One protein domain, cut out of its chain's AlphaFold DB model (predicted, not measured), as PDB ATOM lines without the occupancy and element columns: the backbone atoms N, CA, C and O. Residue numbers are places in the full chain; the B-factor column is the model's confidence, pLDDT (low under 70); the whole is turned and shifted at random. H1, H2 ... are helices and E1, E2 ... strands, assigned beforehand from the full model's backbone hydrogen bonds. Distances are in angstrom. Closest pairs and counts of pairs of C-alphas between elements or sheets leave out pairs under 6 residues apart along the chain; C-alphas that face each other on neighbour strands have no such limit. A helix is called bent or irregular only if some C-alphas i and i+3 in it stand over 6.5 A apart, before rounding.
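Overview. This is residues 106 to 144, 258 to 297, 330 to 362 and 651 to 678 of the 678 residues of the protein "Hypothetical protein" of Proboscia inermis (UniProt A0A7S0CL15). A small four-stranded sheet has two helices over one face, H1 along the strands and the long H5 slantwise to them, meeting in a corner; H3 and the long H4 make a second pair, H4 only grazing the sheet. The 140 printed residues, with five named helices and four named strands in the order E1 H1 H2 E2 E3 H3 H4 E4 H5, are of mixed class. The sheet runs E2 E1 E3 E4, all parallel, and makes two layers with H1 and H5. The whole is compact, radius of gyration of the C-alphas 16.2 A, spanning 55 by 41 by 27 A.

Arrangement. Start at E1, residues 109 to 115; within hydrogen-bond range you find N 261 of E2, residues 260 to 264, and O 109, 2.9 A, and N 283 of E3, residues 281 to 285, and O 112, 2.9 A. Beside E3, E4, residues 358 to 360, has N 360 and O 282 at 2.8 A. H1, residues 117 to 134, is over E2 and E1, height over the sheet 8.4 A. H5, residues 655 to 676, is on the same face, height 6.4 A; closest to H1 are C-alphas 656 and 130, 4.8 A, at 78 degrees, about perpendicular. H2, residues 140 to 144, is close to H5 but not clearly touching: C-alphas 142 and 665, the closest, are 7.6 A apart. H4, residues 330 to 353, touches H3, residues 287 to 294, closest C-alphas 340 and 289, 4.7 A. Every O i to N i+4 pair is within range in H2, H3, H4 and H5, 10 of 14 in H1.

Along the chain. Find C-alpha 109 at (196.466, 141.936, 180.445), where E1 begins, 19.8 A long. H1, 25.7 A, is only just irregular: C-alphas 118 and 121 are 6.6 A apart. H4 runs 34.1 A; H5 runs 31.7 A to C-alpha 676 at (211.147, 151.045, 187.833).

Size, cuts and confidence. Look for cuts from C-alpha 144 to 258, 14.3 A, 297 to 330, 18.0 A, and 362 to 651, 25.1 A. The link E2 to E3 is long. Confidence is under 70 at residues 106, 135 to 144, 295 to 297, 330 to 333 and 674 to 678.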
ATOM      1  N   GLU A 106     202.040 138.152 186.533       67.62
ATOM      2  CA  GLU A 106     201.198 137.753 187.681       67.62
ATOM      3  C   GLU A 106     199.688 137.932 187.456       67.62
ATOM      4  O   GLU A 106     198.887 137.189 188.025       67.62
ATOM      5  N   ARG A 107     199.280 138.891 186.613       80.88
ATOM      6  CA  ARG A 107     197.872 139.104 186.239       80.88
ATOM      7  C   ARG A 107     197.674 139.154 184.718       80.88
ATOM      8  O   ARG A 107     198.562 139.654 184.017       80.88
ATOM      9  N   PRO A 108     196.508 138.722 184.193       86.25
ATOM     10  CA  PRO A 108     196.133 138.926 182.792       86.25
ATOM     11  C   PRO A 108     196.282 140.385 182.350       86.25
ATOM     12  O   PRO A 108     196.200 141.299 183.174       86.25
ATOM     13  N   ILE A 109     196.494 140.604 181.055       90.50
ATOM     14  CA  ILE A 109     196.466 141.936 180.445       90.50
ATOM     15  C   ILE A 109     195.021 142.299 180.111       90.50
ATOM     16  O   ILE A 109     194.332 141.537 179.430       90.50
ATOM     17  N   LEU A 110     194.579 143.475 180.555       93.12
ATOM     18  CA  LEU A 110     193.264 144.028 180.246       93.12
ATOM     19  C   LEU A 110     193.405 145.239 179.316       93.12
ATOM     20  O   LEU A 110     193.975 146.264 179.693       93.12
ATOM     21  N   VAL A 111     192.867 145.120 178.103       95.69
ATOM     22  CA  VAL A 111     192.855 146.181 177.090       95.69
ATOM     23  C   VAL A 111     191.440 146.737 176.953       95.69
ATOM     24  O   VAL A 111     190.554 146.072 176.409       95.69
ATOM     25  N   GLY A 112     191.231 147.966 177.417       96.44
ATOM     26  CA  GLY A 112     190.001 148.715 177.175       96.44
ATOM     27  C   GLY A 112     189.987 149.310 175.764       96.44
ATOM     28  O   GLY A 112     191.028 149.758 175.273       96.44
ATOM     29  N   TYR A 113     188.831 149.344 175.094       96.44
ATOM     30  CA  TYR A 113     188.711 150.008 173.790       96.44
ATOM     31  C   TYR A 113     187.447 150.864 173.611       96.44
ATOM     32  O   TYR A 113     186.335 150.431 173.914       96.44
ATOM     33  N   ALA A 114     187.624 152.068 173.050       94.69
ATOM     34  CA  ALA A 114     186.558 153.045 172.799       94.69
ATOM     35  C   ALA A 114     186.608 153.616 171.369       94.69
ATOM     36  O   ALA A 114     187.610 154.186 170.930       94.69
ATOM     37  N   PHE A 115     185.504 153.520 170.626       92.12
ATOM     38  CA  PHE A 115     185.421 154.010 169.248       92.12
ATOM     39  C   PHE A 115     184.107 154.745 168.994       92.12
ATOM     40  O   PHE A 115     183.054 154.283 169.423       92.12
ATOM     41  N   GLY A 116     184.157 155.832 168.213       83.94
ATOM     42  CA  GLY A 116     182.946 156.490 167.715       83.94
ATOM     43  C   GLY A 116     182.013 155.495 166.991       83.94
ATOM     44  O   GLY A 116     182.514 154.554 166.354       83.94
ATOM     45  N   PRO A 117     180.672 155.662 167.046       77.19
ATOM     46  CA  PRO A 117     179.708 154.601 166.714       77.19
ATOM     47  C   PRO A 117     179.916 153.930 165.348       77.19
ATOM     48  O   PRO A 117     179.809 152.709 165.226       77.19
ATOM     49  N   LYS A 118     180.305 154.712 164.329       76.94
ATOM     50  CA  LYS A 118     180.613 154.235 162.967       76.94
ATOM     51  C   LYS A 118     181.724 153.177 162.941       76.94
ATOM     52  O   LYS A 118     181.676 152.256 162.131       76.94
ATOM     53  N   LYS A 119     182.741 153.321 163.800       82.75
ATOM     54  CA  LYS A 119     183.923 152.449 163.852       82.75
ATOM     55  C   LYS A 119     183.766 151.308 164.865       82.75
ATOM     56  O   LYS A 119     184.353 150.246 164.656       82.75
ATOM     57  N   MET A 120     182.945 151.483 165.904       85.31
ATOM     58  CA  MET A 120     182.748 150.485 166.966       85.31
ATOM     59  C   MET A 120     182.251 149.130 166.436       85.31
ATOM     60  O   MET A 120     182.781 148.098 166.837       85.31
ATOM     61  N   LYS A 121     181.319 149.113 165.469       84.12
ATOM     62  CA  LYS A 121     180.801 147.866 164.866       84.12
ATOM     63  C   LYS A 121     181.906 147.008 164.236       84.12
ATOM     64  O   LYS A 121     181.972 145.810 164.491       84.12
ATOM     65  N   THR A 122     182.783 147.612 163.435       87.88
ATOM     66  CA  THR A 122     183.879 146.894 162.760       87.88
ATOM     67  C   THR A 122     185.007 146.552 163.732       87.88
ATOM     68  O   THR A 122     185.533 145.441 163.701       87.88
ATOM     69  N   MET A 123     185.360 147.471 164.637       89.75
ATOM     70  CA  MET A 123     186.429 147.223 165.606       89.75
ATOM     71  C   MET A 123     186.054 146.183 166.662       89.75
ATOM     72  O   MET A 123     186.930 145.433 167.066       89.75
ATOM     73  N   GLY A 124     184.788 146.078 167.076       88.50
ATOM     74  CA  GLY A 124     184.347 145.026 167.998       88.50
ATOM     75  C   GLY A 124     184.568 143.617 167.434       88.50
ATOM     76  O   GLY A 124     184.982 142.721 168.164       88.50
ATOM     77  N   ILE A 125     184.393 143.437 166.119       89.12
ATOM     78  CA  ILE A 125     184.715 142.178 165.426       89.12
ATOM     79  C   ILE A 125     186.232 141.939 165.437       89.12
ATOM     80  O   ILE A 125     186.672 140.857 165.816       89.12
ATOM     81  N   ILE A 126     187.031 142.960 165.102       91.06
ATOM     82  CA  ILE A 126     188.506 142.898 165.125       91.06
ATOM     83  C   ILE A 126     189.035 142.565 166.532       91.06
ATOM     84  O   ILE A 126     189.948 141.757 166.659       91.06
ATOM     85  N   MET A 127     188.449 143.125 167.592       92.06
ATOM     86  CA  MET A 127     188.826 142.840 168.984       92.06
ATOM     87  C   MET A 127     188.419 141.423 169.410       92.06
ATOM     88  O   MET A 127     189.208 140.710 170.025       92.06
ATOM     89  N   ALA A 128     187.234 140.953 169.013       88.12
ATOM     90  CA  ALA A 128     186.818 139.570 169.251       88.12
ATOM     91  C   ALA A 128     187.668 138.541 168.473       88.12
ATOM     92  O   ALA A 128     187.794 137.392 168.902       88.12
ATOM     93  N   GLU A 129     188.249 138.927 167.333       88.81
ATOM     94  CA  GLU A 129     189.220 138.120 166.589       88.81
ATOM     95  C   GLU A 129     190.617 138.166 167.232       88.81
ATOM     96  O   GLU A 129     191.236 137.117 167.396       88.81
ATOM     97  N   ALA A 130     191.067 139.337 167.699       87.31
ATOM     98  CA  ALA A 130     192.305 139.517 168.462       87.31
ATOM     99  C   ALA A 130     192.384 138.577 169.684       87.31
ATOM    100  O   ALA A 130     193.367 137.847 169.835       87.31
ATOM    101  N   THR A 131     191.321 138.493 170.495       83.75
ATOM    102  CA  THR A 131     191.236 137.554 171.634       83.75
ATOM    103  C   THR A 131     191.408 136.088 171.201       83.75
ATOM    104  O   THR A 131     192.127 135.314 171.836       83.75
ATOM    105  N   LYS A 132     190.781 135.688 170.083       83.31
ATOM    106  CA  LYS A 132     190.874 134.327 169.503       83.31
ATOM    107  C   LYS A 132     192.228 134.023 168.849       83.31
ATOM    108  O   LYS A 132     192.510 132.859 168.550       83.31
ATOM    109  N   ALA A 133     193.022 135.054 168.576       76.69
ATOM    110  CA  ALA A 133     194.335 134.948 167.963       76.69
ATOM    111  C   ALA A 133     195.441 134.798 169.024       76.69
ATOM    112  O   ALA A 133     196.280 133.908 168.900       76.69
ATOM    113  N   LEU A 134     195.400 135.594 170.103       74.31
ATOM    114  CA  LEU A 134     196.387 135.511 171.191       74.31
ATOM    115  C   LEU A 134     196.261 134.231 172.028       74.31
ATOM    116  O   LEU A 134     197.273 133.677 172.442       74.31
ATOM    117  N   THR A 135     195.050 133.686 172.189       62.62
ATOM    118  CA  THR A 135     194.799 132.399 172.883       62.62
ATOM    119  C   THR A 135     195.476 131.172 172.250       62.62
ATOM    120  O   THR A 135     195.361 130.069 172.782       62.62
ATOM    121  N   LYS A 136     196.188 131.339 171.128       54.94
ATOM    122  CA  LYS A 136     196.939 130.285 170.427       54.94
ATOM    123  C   LYS A 136     198.455 130.512 170.412       54.94
ATOM    124  O   LYS A 136     199.174 129.671 169.876       54.94
ATOM    125  N   LEU A 137     198.944 131.631 170.950       53.72
ATOM    126  CA  LEU A 137     200.369 131.953 170.972       53.72
ATOM    127  C   LEU A 137     201.072 131.355 172.191       53.72
ATOM    128  O   LEU A 137     200.559 131.391 173.308       53.72
ATOM    129  N   LYS A 138     202.309 130.904 171.976       55.50
ATOM    130  CA  LYS A 138     203.319 130.868 173.035       55.50
ATOM    131  C   LYS A 138     204.032 132.220 173.047       55.50
ATOM    132  O   LYS A 138     204.283 132.799 171.997       55.50
ATOM    133  N   ILE A 139     204.328 132.726 174.237       52.25
ATOM    134  CA  ILE A 139     204.830 134.089 174.446       52.25
ATOM    135  C   ILE A 139     206.367 134.298 174.329       52.25
ATOM    136  O   ILE A 139     206.744 135.467 174.219       52.25
ATOM    137  N   PRO A 140     207.268 133.282 174.253       48.38
ATOM    138  CA  PRO A 140     208.704 133.516 174.023       48.38
ATOM    139  C   PRO A 140     209.004 134.474 172.858       48.38
ATOM    140  O   PRO A 140     209.717 135.452 173.062       48.38
ATOM    141  N   ASP A 141     208.341 134.299 171.708       49.44
ATOM    142  CA  ASP A 141     208.476 135.132 170.499       49.44
ATOM    143  C   ASP A 141     208.178 136.634 170.719       49.44
ATOM    144  O   ASP A 141     208.556 137.484 169.911       49.44
ATOM    145  N   ILE A 142     207.461 136.982 171.795       54.06
ATOM    146  CA  ILE A 142     207.158 138.368 172.194       54.06
ATOM    147  C   ILE A 142     208.192 138.889 173.206       54.06
ATOM    148  O   ILE A 142     208.437 140.092 173.248       54.06
ATOM    149  N   VAL A 143     208.803 138.009 174.006       50.81
ATOM    150  CA  VAL A 143     209.583 138.365 175.204       50.81
ATOM    151  C   VAL A 143     211.097 138.258 175.008       50.81
ATOM    152  O   VAL A 143     211.814 139.056 175.609       50.81
ATOM    153  N   GLU A 144     211.609 137.373 174.141       47.62
ATOM    154  CA  GLU A 144     213.062 137.240 173.893       47.62
ATOM    155  C   GLU A 144     213.727 138.591 173.587       47.62
ATOM    156  O   GLU A 144     214.787 138.904 174.128       47.62
ATOM    157  N   LEU A 258     200.421 134.024 179.079       73.50
ATOM    158  CA  LEU A 258     199.963 135.397 179.291       73.50
ATOM    159  C   LEU A 258     198.576 135.595 178.656       73.50
ATOM    160  O   LEU A 258     198.444 135.699 177.437       73.50
ATOM    161  N   SER A 259     197.539 135.621 179.490       82.56
ATOM    162  CA  SER A 259     196.167 135.862 179.043       82.56
ATOM    163  C   SER A 259     195.963 137.346 178.739       82.56
ATOM    164  O   SER A 259     196.421 138.202 179.499       82.56
ATOM    165  N   VAL A 260     195.270 137.649 177.639       87.75
ATOM    166  CA  VAL A 260     195.005 139.014 177.170       87.75
ATOM    167  C   VAL A 260     193.528 139.144 176.802       87.75
ATOM    168  O   VAL A 260     193.034 138.432 175.926       87.75
ATOM    169  N   SER A 261     192.836 140.069 177.464       89.88
ATOM    170  CA  SER A 261     191.403 140.322 177.310       89.88
ATOM    171  C   SER A 261     191.159 141.702 176.708       89.88
ATOM    172  O   SER A 261     191.609 142.705 177.257       89.88
ATOM    173  N   PHE A 262     190.397 141.760 175.615       93.50
ATOM    174  CA  PHE A 262     189.944 143.007 174.998       93.50
ATOM    175  C   PHE A 262     188.488 143.268 175.389       93.50
ATOM    176  O   PHE A 262     187.622 142.437 175.107       93.50
ATOM    177  N   VAL A 263     188.210 144.411 176.020       94.19
ATOM    178  CA  VAL A 263     186.872 144.776 176.517       94.19
ATOM    179  C   VAL A 263     186.434 146.159 176.018       94.19
ATOM    180  O   VAL A 263     187.240 147.093 176.008       94.19
ATOM    181  N   PRO A 264     185.165 146.333 175.603       95.31
ATOM    182  CA  PRO A 264     184.639 147.651 175.274       95.31
ATOM    183  C   PRO A 264     184.491 148.477 176.556       95.31
ATOM    184  O   PRO A 264     183.965 147.973 177.550       95.31
ATOM    185  N   ILE A 265     184.919 149.737 176.525       95.56
ATOM    186  CA  ILE A 265     184.713 150.692 177.625       95.56
ATOM    187  C   ILE A 265     183.692 151.751 177.204       95.56
ATOM    188  O   ILE A 265     183.717 152.231 176.067       95.56
ATOM    189  N   ASP A 266     182.799 152.109 178.120       94.38
ATOM    190  CA  ASP A 266     181.897 153.244 177.972       94.38
ATOM    191  C   ASP A 266     182.524 154.472 178.634       94.38
ATOM    192  O   ASP A 266     182.753 154.501 179.840       94.38
ATOM    193  N   LEU A 267     182.819 155.500 177.844       94.62
ATOM    194  CA  LEU A 267     183.467 156.708 178.348       94.62
ATOM    195  C   LEU A 267     182.501 157.701 178.996       94.62
ATOM    196  O   LEU A 267     182.979 158.667 179.592       94.62
ATOM    197  N   ASP A 268     181.183 157.496 178.918       94.06
ATOM    198  CA  ASP A 268     180.219 158.329 179.645       94.06
ATOM    199  C   ASP A 268     180.135 157.941 181.142       94.06
ATOM    200  O   ASP A 268     179.846 158.803 181.980       94.06
ATOM    201  N   HIS A 269     180.561 156.725 181.509       94.69
ATOM    202  CA  HIS A 269     180.686 156.220 182.889       94.69
ATOM    203  C   HIS A 269     182.150 156.246 183.408       94.69
ATOM    204  O   HIS A 269     183.073 156.309 182.594       94.69
ATOM    205  N   PRO A 270     182.409 156.227 184.737       94.81
ATOM    206  CA  PRO A 270     183.762 156.114 185.307       94.81
ATOM    207  C   PRO A 270     184.496 154.848 184.845       94.81
ATOM    208  O   PRO A 270     183.866 153.817 184.612       94.81
ATOM    209  N   LEU A 271     185.822 154.906 184.698       95.75
ATOM    210  CA  LEU A 271     186.618 153.779 184.183       95.75
ATOM    211  C   LEU A 271     186.993 152.791 185.290       95.75
ATOM    212  O   LEU A 271     187.046 151.587 185.064       95.75
ATOM    213  N   GLU A 272     187.170 153.307 186.498       94.56
ATOM    214  CA  GLU A 272     187.461 152.610 187.747       94.56
ATOM    215  C   GLU A 272     186.353 151.605 188.118       94.56
ATOM    216  O   GLU A 272     186.613 150.563 188.717       94.56
ATOM    217  N   GLU A 273     185.114 151.896 187.712       94.75
ATOM    218  CA  GLU A 273     183.926 151.062 187.933       94.75
ATOM    219  C   GLU A 273     183.766 149.951 186.874       94.75
ATOM    220  O   GLU A 273     182.979 149.020 187.055       94.75
ATOM    221  N   GLN A 274     184.508 150.012 185.761       95.31
ATOM    222  CA  GLN A 274     184.342 149.120 184.610       95.31
ATOM    223  C   GLN A 274     185.393 148.011 184.574       95.31
ATOM    224  O   GLN A 274     186.590 148.261 184.668       95.31
ATOM    225  N   HIS A 275     184.952 146.763 184.375       92.50
ATOM    226  CA  HIS A 275     185.816 145.582 184.174       92.50
ATOM    227  C   HIS A 275     186.883 145.347 185.267       92.50
ATOM    228  O   HIS A 275     187.870 144.654 185.027       92.50
ATOM    229  N   GLY A 276     186.687 145.900 186.470       86.81
ATOM    230  CA  GLY A 276     187.650 145.845 187.577       86.81
ATOM    231  C   GLY A 276     188.643 147.015 187.638       86.81
ATOM    232  O   GLY A 276     189.590 146.949 188.417       86.81
ATOM    233  N   GLY A 277     188.458 148.061 186.827       83.00
ATOM    234  CA  GLY A 277     189.087 149.377 186.994       83.00
ATOM    235  C   GLY A 277     190.586 149.480 186.702       83.00
ATOM    236  O   GLY A 277     191.143 150.568 186.811       83.00
ATOM    237  N   ASN A 278     191.251 148.384 186.332       89.62
ATOM    238  CA  ASN A 278     192.709 148.286 186.210       89.62
ATOM    239  C   ASN A 278     193.114 147.879 184.783       89.62
ATOM    240  O   ASN A 278     193.426 146.715 184.514       89.62
ATOM    241  N   PHE A 279     193.049 148.835 183.854       94.75
ATOM    242  CA  PHE A 279     193.454 148.640 182.462       94.75
ATOM    243  C   PHE A 279     194.978 148.739 182.316       94.75
ATOM    244  O   PHE A 279     195.615 149.616 182.890       94.75
ATOM    245  N   ASP A 280     195.565 147.864 181.500       93.75
ATOM    246  CA  ASP A 280     196.974 147.957 181.092       93.75
ATOM    247  C   ASP A 280     197.156 148.834 179.851       93.75
ATOM    248  O   ASP A 280     198.219 149.410 179.625       93.75
ATOM    249  N   VAL A 281     196.125 148.892 179.006       96.12
ATOM    250  CA  VAL A 281     196.102 149.673 177.771       96.12
ATOM    251  C   VAL A 281     194.685 150.175 177.543       96.12
ATOM    252  O   VAL A 281     193.730 149.404 177.663       96.12
ATOM    253  N   ILE A 282     194.547 151.434 177.138       97.12
ATOM    254  CA  ILE A 282     193.304 151.962 176.577       97.12
ATOM    255  C   ILE A 282     193.566 152.385 175.134       97.12
ATOM    256  O   ILE A 282     194.347 153.295 174.867       97.12
ATOM    257  N   LEU A 283     192.894 151.723 174.195       96.81
ATOM    258  CA  LEU A 283     192.951 152.035 172.769       96.81
ATOM    259  C   LEU A 283     191.714 152.830 172.355       96.81
ATOM    260  O   LEU A 283     190.591 152.376 172.573       96.81
ATOM    261  N   HIS A 284     191.876 153.966 171.669       95.44
ATOM    262  CA  HIS A 284     190.705 154.735 171.232       95.44
ATOM    263  C   HIS A 284     190.776 155.327 169.824       95.44
ATOM    264  O   HIS A 284     191.837 155.518 169.230       95.44
ATOM    265  N   LYS A 285     189.601 155.661 169.277       93.38
ATOM    266  CA  LYS A 285     189.486 156.661 168.207       93.38
ATOM    267  C   LYS A 285     188.289 157.577 168.439       93.38
ATOM    268  O   LYS A 285     187.221 157.371 167.862       93.38
ATOM    269  N   LEU A 286     188.519 158.618 169.235       90.50
ATOM    270  CA  LEU A 286     187.564 159.689 169.545       90.50
ATOM    271  C   LEU A 286     187.728 160.930 168.650       90.50
ATOM    272  O   LEU A 286     187.534 162.058 169.090       90.50
ATOM    273  N   THR A 287     188.101 160.746 167.380       89.81
ATOM    274  CA  THR A 287     188.313 161.840 166.407       89.81
ATOM    275  C   THR A 287     187.151 162.841 166.357       89.81
ATOM    276  O   THR A 287     187.379 164.029 166.162       89.81
ATOM    277  N   GLU A 288     185.920 162.364 166.543       88.25
ATOM    278  CA  GLU A 288     184.698 163.174 166.504       88.25
ATOM    279  C   GLU A 288     184.538 164.031 167.781       88.25
ATOM    280  O   GLU A 288     184.297 165.231 167.669       88.25
ATOM    281  N   ASP A 289     184.791 163.476 168.973       90.81
ATOM    282  CA  ASP A 289     184.793 164.235 170.238       90.81
ATOM    283  C   ASP A 289     185.944 165.253 170.292       90.81
ATOM    284  O   ASP A 289     185.741 166.406 170.670       90.81
ATOM    285  N   ILE A 290     187.151 164.862 169.863       90.50
ATOM    286  CA  ILE A 290     188.329 165.746 169.886       90.50
ATOM    287  C   ILE A 290     188.108 166.935 168.937       90.50
ATOM    288  O   ILE A 290     188.492 168.060 169.260       90.50
ATOM    289  N   LEU A 291     187.421 166.725 167.807       88.00
ATOM    290  CA  LEU A 291     187.011 167.801 166.902       88.00
ATOM    291  C   LEU A 291     185.938 168.712 167.527       88.00
ATOM    292  O   LEU A 291     186.039 169.931 167.393       88.00
ATOM    293  N   LEU A 292     184.951 168.156 168.242       87.94
ATOM    294  CA  LEU A 292     183.941 168.942 168.967       87.94
ATOM    295  C   LEU A 292     184.581 169.839 170.034       87.94
ATOM    296  O   LEU A 292     184.251 171.023 170.104       87.94
ATOM    297  N   CYS A 293     185.534 169.327 170.811       85.12
ATOM    298  CA  CYS A 293     186.292 170.122 171.780       85.12
ATOM    299  C   CYS A 293     187.177 171.180 171.098       85.12
ATOM    300  O   CYS A 293     187.188 172.332 171.522       85.12
ATOM    301  N   SER A 294     187.825 170.834 169.981       76.19
ATOM    302  CA  SER A 294     188.674 171.752 169.195       76.19
ATOM    303  C   SER A 294     187.906 172.813 168.398       76.19
ATOM    304  O   SER A 294     188.522 173.673 167.778       76.19
ATOM    305  N   SER A 295     186.571 172.773 168.365       63.00
ATOM    306  CA  SER A 295     185.771 173.641 167.484       63.00
ATOM    307  C   SER A 295     185.953 175.148 167.721       63.00
ATOM    308  O   SER A 295     185.749 175.924 166.789       63.00
ATOM    309  N   ASP A 296     186.392 175.573 168.914       53.62
ATOM    310  CA  ASP A 296     186.680 176.989 169.189       53.62
ATOM    311  C   ASP A 296     188.050 177.430 168.648       53.62
ATOM    312  O   ASP A 296     188.204 178.586 168.260       53.62
ATOM    313  N   SER A 297     189.040 176.527 168.578       42.84
ATOM    314  CA  SER A 297     190.412 176.846 168.144       42.84
ATOM    315  C   SER A 297     190.608 176.839 166.623       42.84
ATOM    316  O   SER A 297     191.695 177.151 166.147       42.84
ATOM    317  N   THR A 330     171.432 175.192 169.480       54.53
ATOM    318  CA  THR A 330     172.599 175.680 170.238       54.53
ATOM    319  C   THR A 330     172.757 174.971 171.580       54.53
ATOM    320  O   THR A 330     173.875 174.621 171.960       54.53
ATOM    321  N   ASN A 331     171.653 174.705 172.284       57.69
ATOM    322  CA  ASN A 331     171.684 174.004 173.569       57.69
ATOM    323  C   ASN A 331     172.137 172.546 173.394       57.69
ATOM    324  O   ASN A 331     173.008 172.081 174.130       57.69
ATOM    325  N   ASN A 332     171.626 171.851 172.373       60.25
ATOM    326  CA  ASN A 332     172.021 170.478 172.061       60.25
ATOM    327  C   ASN A 332     173.490 170.383 171.620       60.25
ATOM    328  O   ASN A 332     174.206 169.506 172.096       60.25
ATOM    329  N   ALA A 333     173.972 171.309 170.782       62.41
ATOM    330  CA  ALA A 333     175.383 171.369 170.391       62.41
ATOM    331  C   ALA A 333     176.311 171.630 171.594       62.41
ATOM    332  O   ALA A 333     177.340 170.970 171.741       62.41
ATOM    333  N   THR A 334     175.918 172.538 172.495       74.62
ATOM    334  CA  THR A 334     176.665 172.833 173.731       74.62
ATOM    335  C   THR A 334     176.692 171.625 174.673       74.62
ATOM    336  O   THR A 334     177.738 171.304 175.234       74.62
ATOM    337  N   SER A 335     175.571 170.906 174.801       83.69
ATOM    338  CA  SER A 335     175.476 169.666 175.583       83.69
ATOM    339  C   SER A 335     176.372 168.559 175.012       83.69
ATOM    340  O   SER A 335     177.201 168.003 175.731       83.69
ATOM    341  N   ALA A 336     176.300 168.303 173.700       86.75
ATOM    342  CA  ALA A 336     177.135 167.308 173.024       86.75
ATOM    343  C   ALA A 336     178.639 167.608 173.164       86.75
ATOM    344  O   ALA A 336     179.423 166.702 173.444       86.75
ATOM    345  N   LYS A 337     179.038 168.883 173.047       89.62
ATOM    346  CA  LYS A 337     180.422 169.326 173.271       89.62
ATOM    347  C   LYS A 337     180.864 169.163 174.730       89.62
ATOM    348  O   LYS A 337     181.996 168.755 174.971       89.62
ATOM    349  N   LYS A 338     179.981 169.416 175.706       89.94
ATOM    350  CA  LYS A 338     180.270 169.160 177.126       89.94
ATOM    351  C   LYS A 338     180.496 167.667 177.394       89.94
ATOM    352  O   LYS A 338     181.459 167.329 178.070       89.94
ATOM    353  N   LEU A 339     179.664 166.788 176.829       91.81
ATOM    354  CA  LEU A 339     179.823 165.332 176.947       91.81
ATOM    355  C   LEU A 339     181.127 164.843 176.293       91.81
ATOM    356  O   LEU A 339     181.878 164.097 176.916       91.81
ATOM    357  N   ALA A 340     181.450 165.330 175.090       92.44
ATOM    358  CA  ALA A 340     182.732 165.069 174.430       92.44
ATOM    359  C   ALA A 340     183.932 165.478 175.309       92.44
ATOM    360  O   ALA A 340     184.889 164.714 175.451       92.44
ATOM    361  N   GLN A 341     183.855 166.643 175.965       92.75
ATOM    362  CA  GLN A 341     184.890 167.100 176.892       92.75
ATOM    363  C   GLN A 341     184.997 166.193 178.124       92.75
ATOM    364  O   GLN A 341     186.108 165.853 178.518       92.75
ATOM    365  N   THR A 342     183.876 165.750 178.705       93.94
ATOM    366  CA  THR A 342     183.877 164.784 179.819       93.94
ATOM    367  C   THR A 342     184.557 163.470 179.429       93.94
ATOM    368  O   THR A 342     185.407 162.997 180.179       93.94
ATOM    369  N   ARG A 343     184.259 162.914 178.245       95.00
ATOM    370  CA  ARG A 343     184.891 161.676 177.749       95.00
ATOM    371  C   ARG A 343     186.399 161.816 177.528       95.00
ATOM    372  O   ARG A 343     187.149 160.895 177.840       95.00
ATOM    373  N   ILE A 344     186.851 162.958 177.004       93.69
ATOM    374  CA  ILE A 344     188.280 163.225 176.770       93.69
ATOM    375  C   ILE A 344     189.025 163.472 178.081       93.69
ATOM    376  O   ILE A 344     190.110 162.921 178.257       93.69
ATOM    377  N   ASN A 345     188.448 164.257 178.997       93.75
ATOM    378  CA  ASN A 345     189.028 164.484 180.319       93.75
ATOM    379  C   ASN A 345     189.188 163.154 181.054       93.75
ATOM    380  O   ASN A 345     190.302 162.818 181.417       93.75
ATOM    381  N   ARG A 346     188.136 162.326 181.119       94.81
ATOM    382  CA  ARG A 346     188.170 161.011 181.775       94.81
ATOM    383  C   ARG A 346     189.300 160.095 181.280       94.81
ATOM    384  O   ARG A 346     189.868 159.365 182.082       94.81
ATOM    385  N   LEU A 347     189.663 160.142 179.993       93.88
ATOM    386  CA  LEU A 347     190.840 159.419 179.481       93.88
ATOM    387  C   LEU A 347     192.173 160.011 179.962       93.88
ATOM    388  O   LEU A 347     193.104 159.254 180.230       93.88
ATOM    389  N   GLY A 348     192.279 161.339 180.049       91.50
ATOM    390  CA  GLY A 348     193.447 162.026 180.605       91.50
ATOM    391  C   GLY A 348     193.586 161.776 182.106       91.50
ATOM    392  O   GLY A 348     194.601 161.242 182.537       91.50
ATOM    393  N   ASP A 349     192.533 162.068 182.867       92.56
ATOM    394  CA  ASP A 349     192.443 161.910 184.321       92.56
ATOM    395  C   ASP A 349     192.775 160.462 184.745       92.56
ATOM    396  O   ASP A 349     193.556 160.242 185.675       92.56
ATOM    397  N   TYR A 350     192.262 159.457 184.017       93.62
ATOM    398  CA  TYR A 350     192.594 158.047 184.255       93.62
ATOM    399  C   TYR A 350     194.064 157.733 183.937       93.62
ATOM    400  O   TYR A 350     194.731 157.071 184.725       93.62
ATOM    401  N   ASN A 351     194.609 158.226 182.820       90.62
ATOM    402  CA  ASN A 351     196.016 158.016 182.450       90.62
ATOM    403  C   ASN A 351     196.997 158.727 183.409       90.62
ATOM    404  O   ASN A 351     198.099 158.236 183.633       90.62
ATOM    405  N   GLU A 352     196.616 159.875 183.975       89.81
ATOM    406  CA  GLU A 352     197.413 160.606 184.972       89.81
ATOM    407  C   GLU A 352     197.366 159.926 186.355       89.81
ATOM    408  O   GLU A 352     198.377 159.890 187.055       89.81
ATOM    409  N   THR A 353     196.235 159.317 186.731       91.38
ATOM    410  CA  THR A 353     196.089 158.557 187.993       91.38
ATOM    411  C   THR A 353     196.599 157.113 187.921       91.38
ATOM    412  O   THR A 353     197.021 156.566 188.941       91.38
ATOM    413  N   HIS A 354     196.614 156.501 186.734       90.69
ATOM    414  CA  HIS A 354     197.038 155.119 186.495       90.69
ATOM    415  C   HIS A 354     198.235 155.064 185.519       90.69
ATOM    416  O   HIS A 354     198.087 154.593 184.391       90.69
ATOM    417  N   PRO A 355     199.454 155.478 185.929       86.31
ATOM    418  CA  PRO A 355     200.632 155.536 185.047       86.31
ATOM    419  C   PRO A 355     201.139 154.165 184.543       86.31
ATOM    420  O   PRO A 355     202.034 154.108 183.703       86.31
ATOM    421  N   SER A 356     200.574 153.056 185.037       86.88
ATOM    422  CA  SER A 356     200.767 151.698 184.505       86.88
ATOM    423  C   SER A 356     199.751 151.300 183.417       86.88
ATOM    424  O   SER A 356     199.711 150.133 183.027       86.88
ATOM    425  N   CYS A 357     198.908 152.235 182.968       92.56
ATOM    426  CA  CYS A 357     198.049 152.097 181.797       92.56
ATOM    427  C   CYS A 357     198.666 152.855 180.610       92.56
ATOM    428  O   CYS A 357     199.090 154.001 180.739       92.56
ATOM    429  N   SER A 358     198.688 152.235 179.430       94.25
ATOM    430  CA  SER A 358     199.148 152.864 178.190       94.25
ATOM    431  C   SER A 358     197.971 153.398 177.362       94.25
ATOM    432  O   SER A 358     197.191 152.621 176.809       94.25
ATOM    433  N   LEU A 359     197.832 154.724 177.242       94.75
ATOM    434  CA  LEU A 359     196.804 155.355 176.403       94.75
ATOM    435  C   LEU A 359     197.267 155.503 174.941       94.75
ATOM    436  O   LEU A 359     198.087 156.362 174.611       94.75
ATOM    437  N   VAL A 360     196.695 154.688 174.053       95.12
ATOM    438  CA  VAL A 360     197.065 154.567 172.633       95.12
ATOM    439  C   VAL A 360     196.029 155.268 171.736       95.12
ATOM    440  O   VAL A 360     194.902 154.788 171.586       95.12
ATOM    441  N   ASP A 361     196.334 156.389 171.079       93.94
ATOM    442  CA  ASP A 361     197.388 157.380 171.374       93.94
ATOM    443  C   ASP A 361     196.777 158.591 172.106       93.94
ATOM    444  O   ASP A 361     195.609 158.928 171.890       93.94
ATOM    445  N   HIS A 362     197.545 159.284 172.953       92.56
ATOM    446  CA  HIS A 362     197.031 160.366 173.806       92.56
ATOM    447  C   HIS A 362     196.216 161.443 173.026       92.56
ATOM    448  O   HIS A 362     196.723 161.996 172.046       92.56
ATOM    449  N   GLU A 651     194.525 146.886 153.982       94.56
ATOM    450  CA  GLU A 651     195.506 146.093 153.229       94.56
ATOM    451  C   GLU A 651     196.426 145.226 154.115       94.56
ATOM    452  O   GLU A 651     197.143 144.372 153.596       94.56
ATOM    453  N   VAL A 652     196.438 145.423 155.439       95.31
ATOM    454  CA  VAL A 652     197.314 144.684 156.360       95.31
ATOM    455  C   VAL A 652     196.705 143.316 156.667       95.31
ATOM    456  O   VAL A 652     195.752 143.185 157.438       95.31
ATOM    457  N   HIS A 653     197.273 142.270 156.069       92.88
ATOM    458  CA  HIS A 653     196.918 140.888 156.382       92.88
ATOM    459  C   HIS A 653     197.137 140.585 157.873       92.88
ATOM    460  O   HIS A 653     198.118 141.027 158.467       92.88
ATOM    461  N   ASN A 654     196.219 139.824 158.474       91.06
ATOM    462  CA  ASN A 654     196.221 139.464 159.896       91.06
ATOM    463  C   ASN A 654     196.266 140.671 160.862       91.06
ATOM    464  O   ASN A 654     196.722 140.532 161.999       91.06
ATOM    465  N   PHE A 655     195.752 141.842 160.455       93.50
ATOM    466  CA  PHE A 655     195.688 143.038 161.306       93.50
ATOM    467  C   PHE A 655     195.128 142.800 162.727       93.50
ATOM    468  O   PHE A 655     195.729 143.336 163.656       93.50
ATOM    469  N   PRO A 656     194.078 141.979 162.965       92.94
ATOM    470  CA  PRO A 656     193.614 141.680 164.325       92.94
ATOM    471  C   PRO A 656     194.701 141.072 165.224       92.94
ATOM    472  O   PRO A 656     194.868 141.509 166.356       92.94
ATOM    473  N   PHE A 657     195.486 140.120 164.706       91.56
ATOM    474  CA  PHE A 657     196.608 139.496 165.419       91.56
ATOM    475  C   PHE A 657     197.746 140.496 165.663       91.56
ATOM    476  O   PHE A 657     198.247 140.594 166.780       91.56
ATOM    477  N   LEU A 658     198.128 141.268 164.639       93.75
ATOM    478  CA  LEU A 658     199.217 142.248 164.737       93.75
ATOM    479  C   LEU A 658     198.877 143.367 165.731       93.75
ATOM    480  O   LEU A 658     199.711 143.742 166.552       93.75
ATOM    481  N   LEU A 659     197.632 143.850 165.709       94.19
ATOM    482  CA  LEU A 659     197.116 144.817 166.672       94.19
ATOM    483  C   LEU A 659     197.121 144.239 168.093       94.19
ATOM    484  O   LEU A 659     197.563 144.908 169.023       94.19
ATOM    485  N   ALA A 660     196.697 142.985 168.263       92.12
ATOM    486  CA  ALA A 660     196.719 142.310 169.557       92.12
ATOM    487  C   ALA A 660     198.146 142.172 170.116       92.12
ATOM    488  O   ALA A 660     198.391 142.475 171.286       92.12
ATOM    489  N   GLN A 661     199.102 141.774 169.271       91.06
ATOM    490  CA  GLN A 661     200.518 141.673 169.623       91.06
ATOM    491  C   GLN A 661     201.112 143.049 169.965       91.06
ATOM    492  O   GLN A 661     201.858 143.166 170.935       91.06
ATOM    493  N   TYR A 662     200.761 144.098 169.214       94.06
ATOM    494  CA  TYR A 662     201.194 145.468 169.491       94.06
ATOM    495  C   TYR A 662     200.690 145.970 170.855       94.06
ATOM    496  O   TYR A 662     201.486 146.401 171.683       94.06
ATOM    497  N   LEU A 663     199.395 145.828 171.142       94.44
ATOM    498  CA  LEU A 663     198.814 146.253 172.423       94.44
ATOM    499  C   LEU A 663     199.380 145.434 173.600       94.44
ATOM    500  O   LEU A 663     199.627 145.978 174.672       94.44
ATOM    501  N   THR A 664     199.692 144.151 173.381       91.12
ATOM    502  CA  THR A 664     200.403 143.309 174.363       91.12
ATOM    503  C   THR A 664     201.808 143.854 174.665       91.12
ATOM    504  O   THR A 664     202.196 143.920 175.832       91.12
ATOM    505  N   LYS A 665     202.560 144.314 173.649       90.25
ATOM    506  CA  LYS A 665     203.860 144.989 173.842       90.25
ATOM    507  C   LYS A 665     203.710 146.282 174.659       90.25
ATOM    508  O   LYS A 665     204.532 146.524 175.542       90.25
ATOM    509  N   CYS A 666     202.664 147.083 174.424       92.44
ATOM    510  CA  CYS A 666     202.393 148.304 175.203       92.44
ATOM    511  C   CYS A 666     202.135 148.001 176.683       92.44
ATOM    512  O   CYS A 666     202.758 148.619 177.545       92.44
ATOM    513  N   ALA A 667     201.285 147.010 176.973       91.00
ATOM    514  CA  ALA A 667     200.999 146.558 178.335       91.00
ATOM    515  C   ALA A 667     202.273 146.124 179.081       91.00
ATOM    516  O   ALA A 667     202.553 146.607 180.175       91.00
ATOM    517  N   LEU A 668     203.077 145.244 178.471       87.94
ATOM    518  CA  LEU A 668     204.322 144.748 179.072       87.94
ATOM    519  C   LEU A 668     205.345 145.875 179.290       87.94
ATOM    520  O   LEU A 668     205.992 145.925 180.336       87.94
ATOM    521  N   SER A 669     205.446 146.814 178.345       86.94
ATOM    522  CA  SER A 669     206.332 147.980 178.466       86.94
ATOM    523  C   SER A 669     205.891 148.901 179.612       86.94
ATOM    524  O   SER A 669     206.708 149.262 180.452       86.94
ATOM    525  N   SER A 670     204.593 149.217 179.708       84.69
ATOM    526  CA  SER A 670     204.039 150.073 180.770       84.69
ATOM    527  C   SER A 670     204.157 149.434 182.162       84.69
ATOM    528  O   SER A 670     204.577 150.104 183.106       84.69
ATOM    529  N   ARG A 671     203.917 148.117 182.285       83.75
ATOM    530  CA  ARG A 671     204.204 147.355 183.517       83.75
ATOM    531  C   ARG A 671     205.680 147.434 183.914       83.75
ATOM    532  O   ARG A 671     205.971 147.613 185.091       83.75
ATOM    533  N   THR A 672     206.597 147.333 182.951       77.94
ATOM    534  CA  THR A 672     208.047 147.392 183.211       77.94
ATOM    535  C   THR A 672     208.463 148.771 183.725       77.94
ATOM    536  O   THR A 672     209.107 148.855 184.766       77.94
ATOM    537  N   SER A 673     208.020 149.856 183.080       72.94
ATOM    538  CA  SER A 673     208.267 151.222 183.569       72.94
ATOM    539  C   SER A 673     207.653 151.455 184.955       72.94
ATOM    540  O   SER A 673     208.295 152.024 185.833       72.94
ATOM    541  N   GLY A 674     206.437 150.950 185.198       61.16
ATOM    542  CA  GLY A 674     205.770 151.029 186.503       61.16
ATOM    543  C   GLY A 674     206.460 150.245 187.631       61.16
ATOM    544  O   GLY A 674     206.213 150.545 188.797       61.16
ATOM    545  N   LEU A 675     207.328 149.279 187.304       61.78
ATOM    546  CA  LEU A 675     208.196 148.563 188.251       61.78
ATOM    547  C   LEU A 675     209.565 149.235 188.457       61.78
ATOM    548  O   LEU A 675     210.273 148.854 189.378       61.78
ATOM    549  N   GLN A 676     209.943 150.217 187.632       57.25
ATOM    550  CA  GLN A 676     211.147 151.045 187.833       57.25
ATOM    551  C   GLN A 676     210.857 152.355 188.589       57.25
ATOM    552  O   GLN A 676     211.782 153.041 189.013       57.25
ATOM    553  N   ILE A 677     209.578 152.717 188.732       53.41
ATOM    554  CA  ILE A 677     209.097 153.922 189.434       53.41
ATOM    555  C   ILE A 677     208.733 153.620 190.909       53.41
ATOM    556  O   ILE A 677     208.496 154.546 191.685       53.41
ATOM    557  N   LYS A 678     208.683 152.338 191.296       41.94
ATOM    558  CA  LYS A 678     208.345 151.844 192.641       41.94
ATOM    559  C   LYS A 678     209.562 151.276 193.362       41.94
ATOM    560  O   LYS A 678     209.585 151.428 194.600       41.94
TER     561      LYS A 678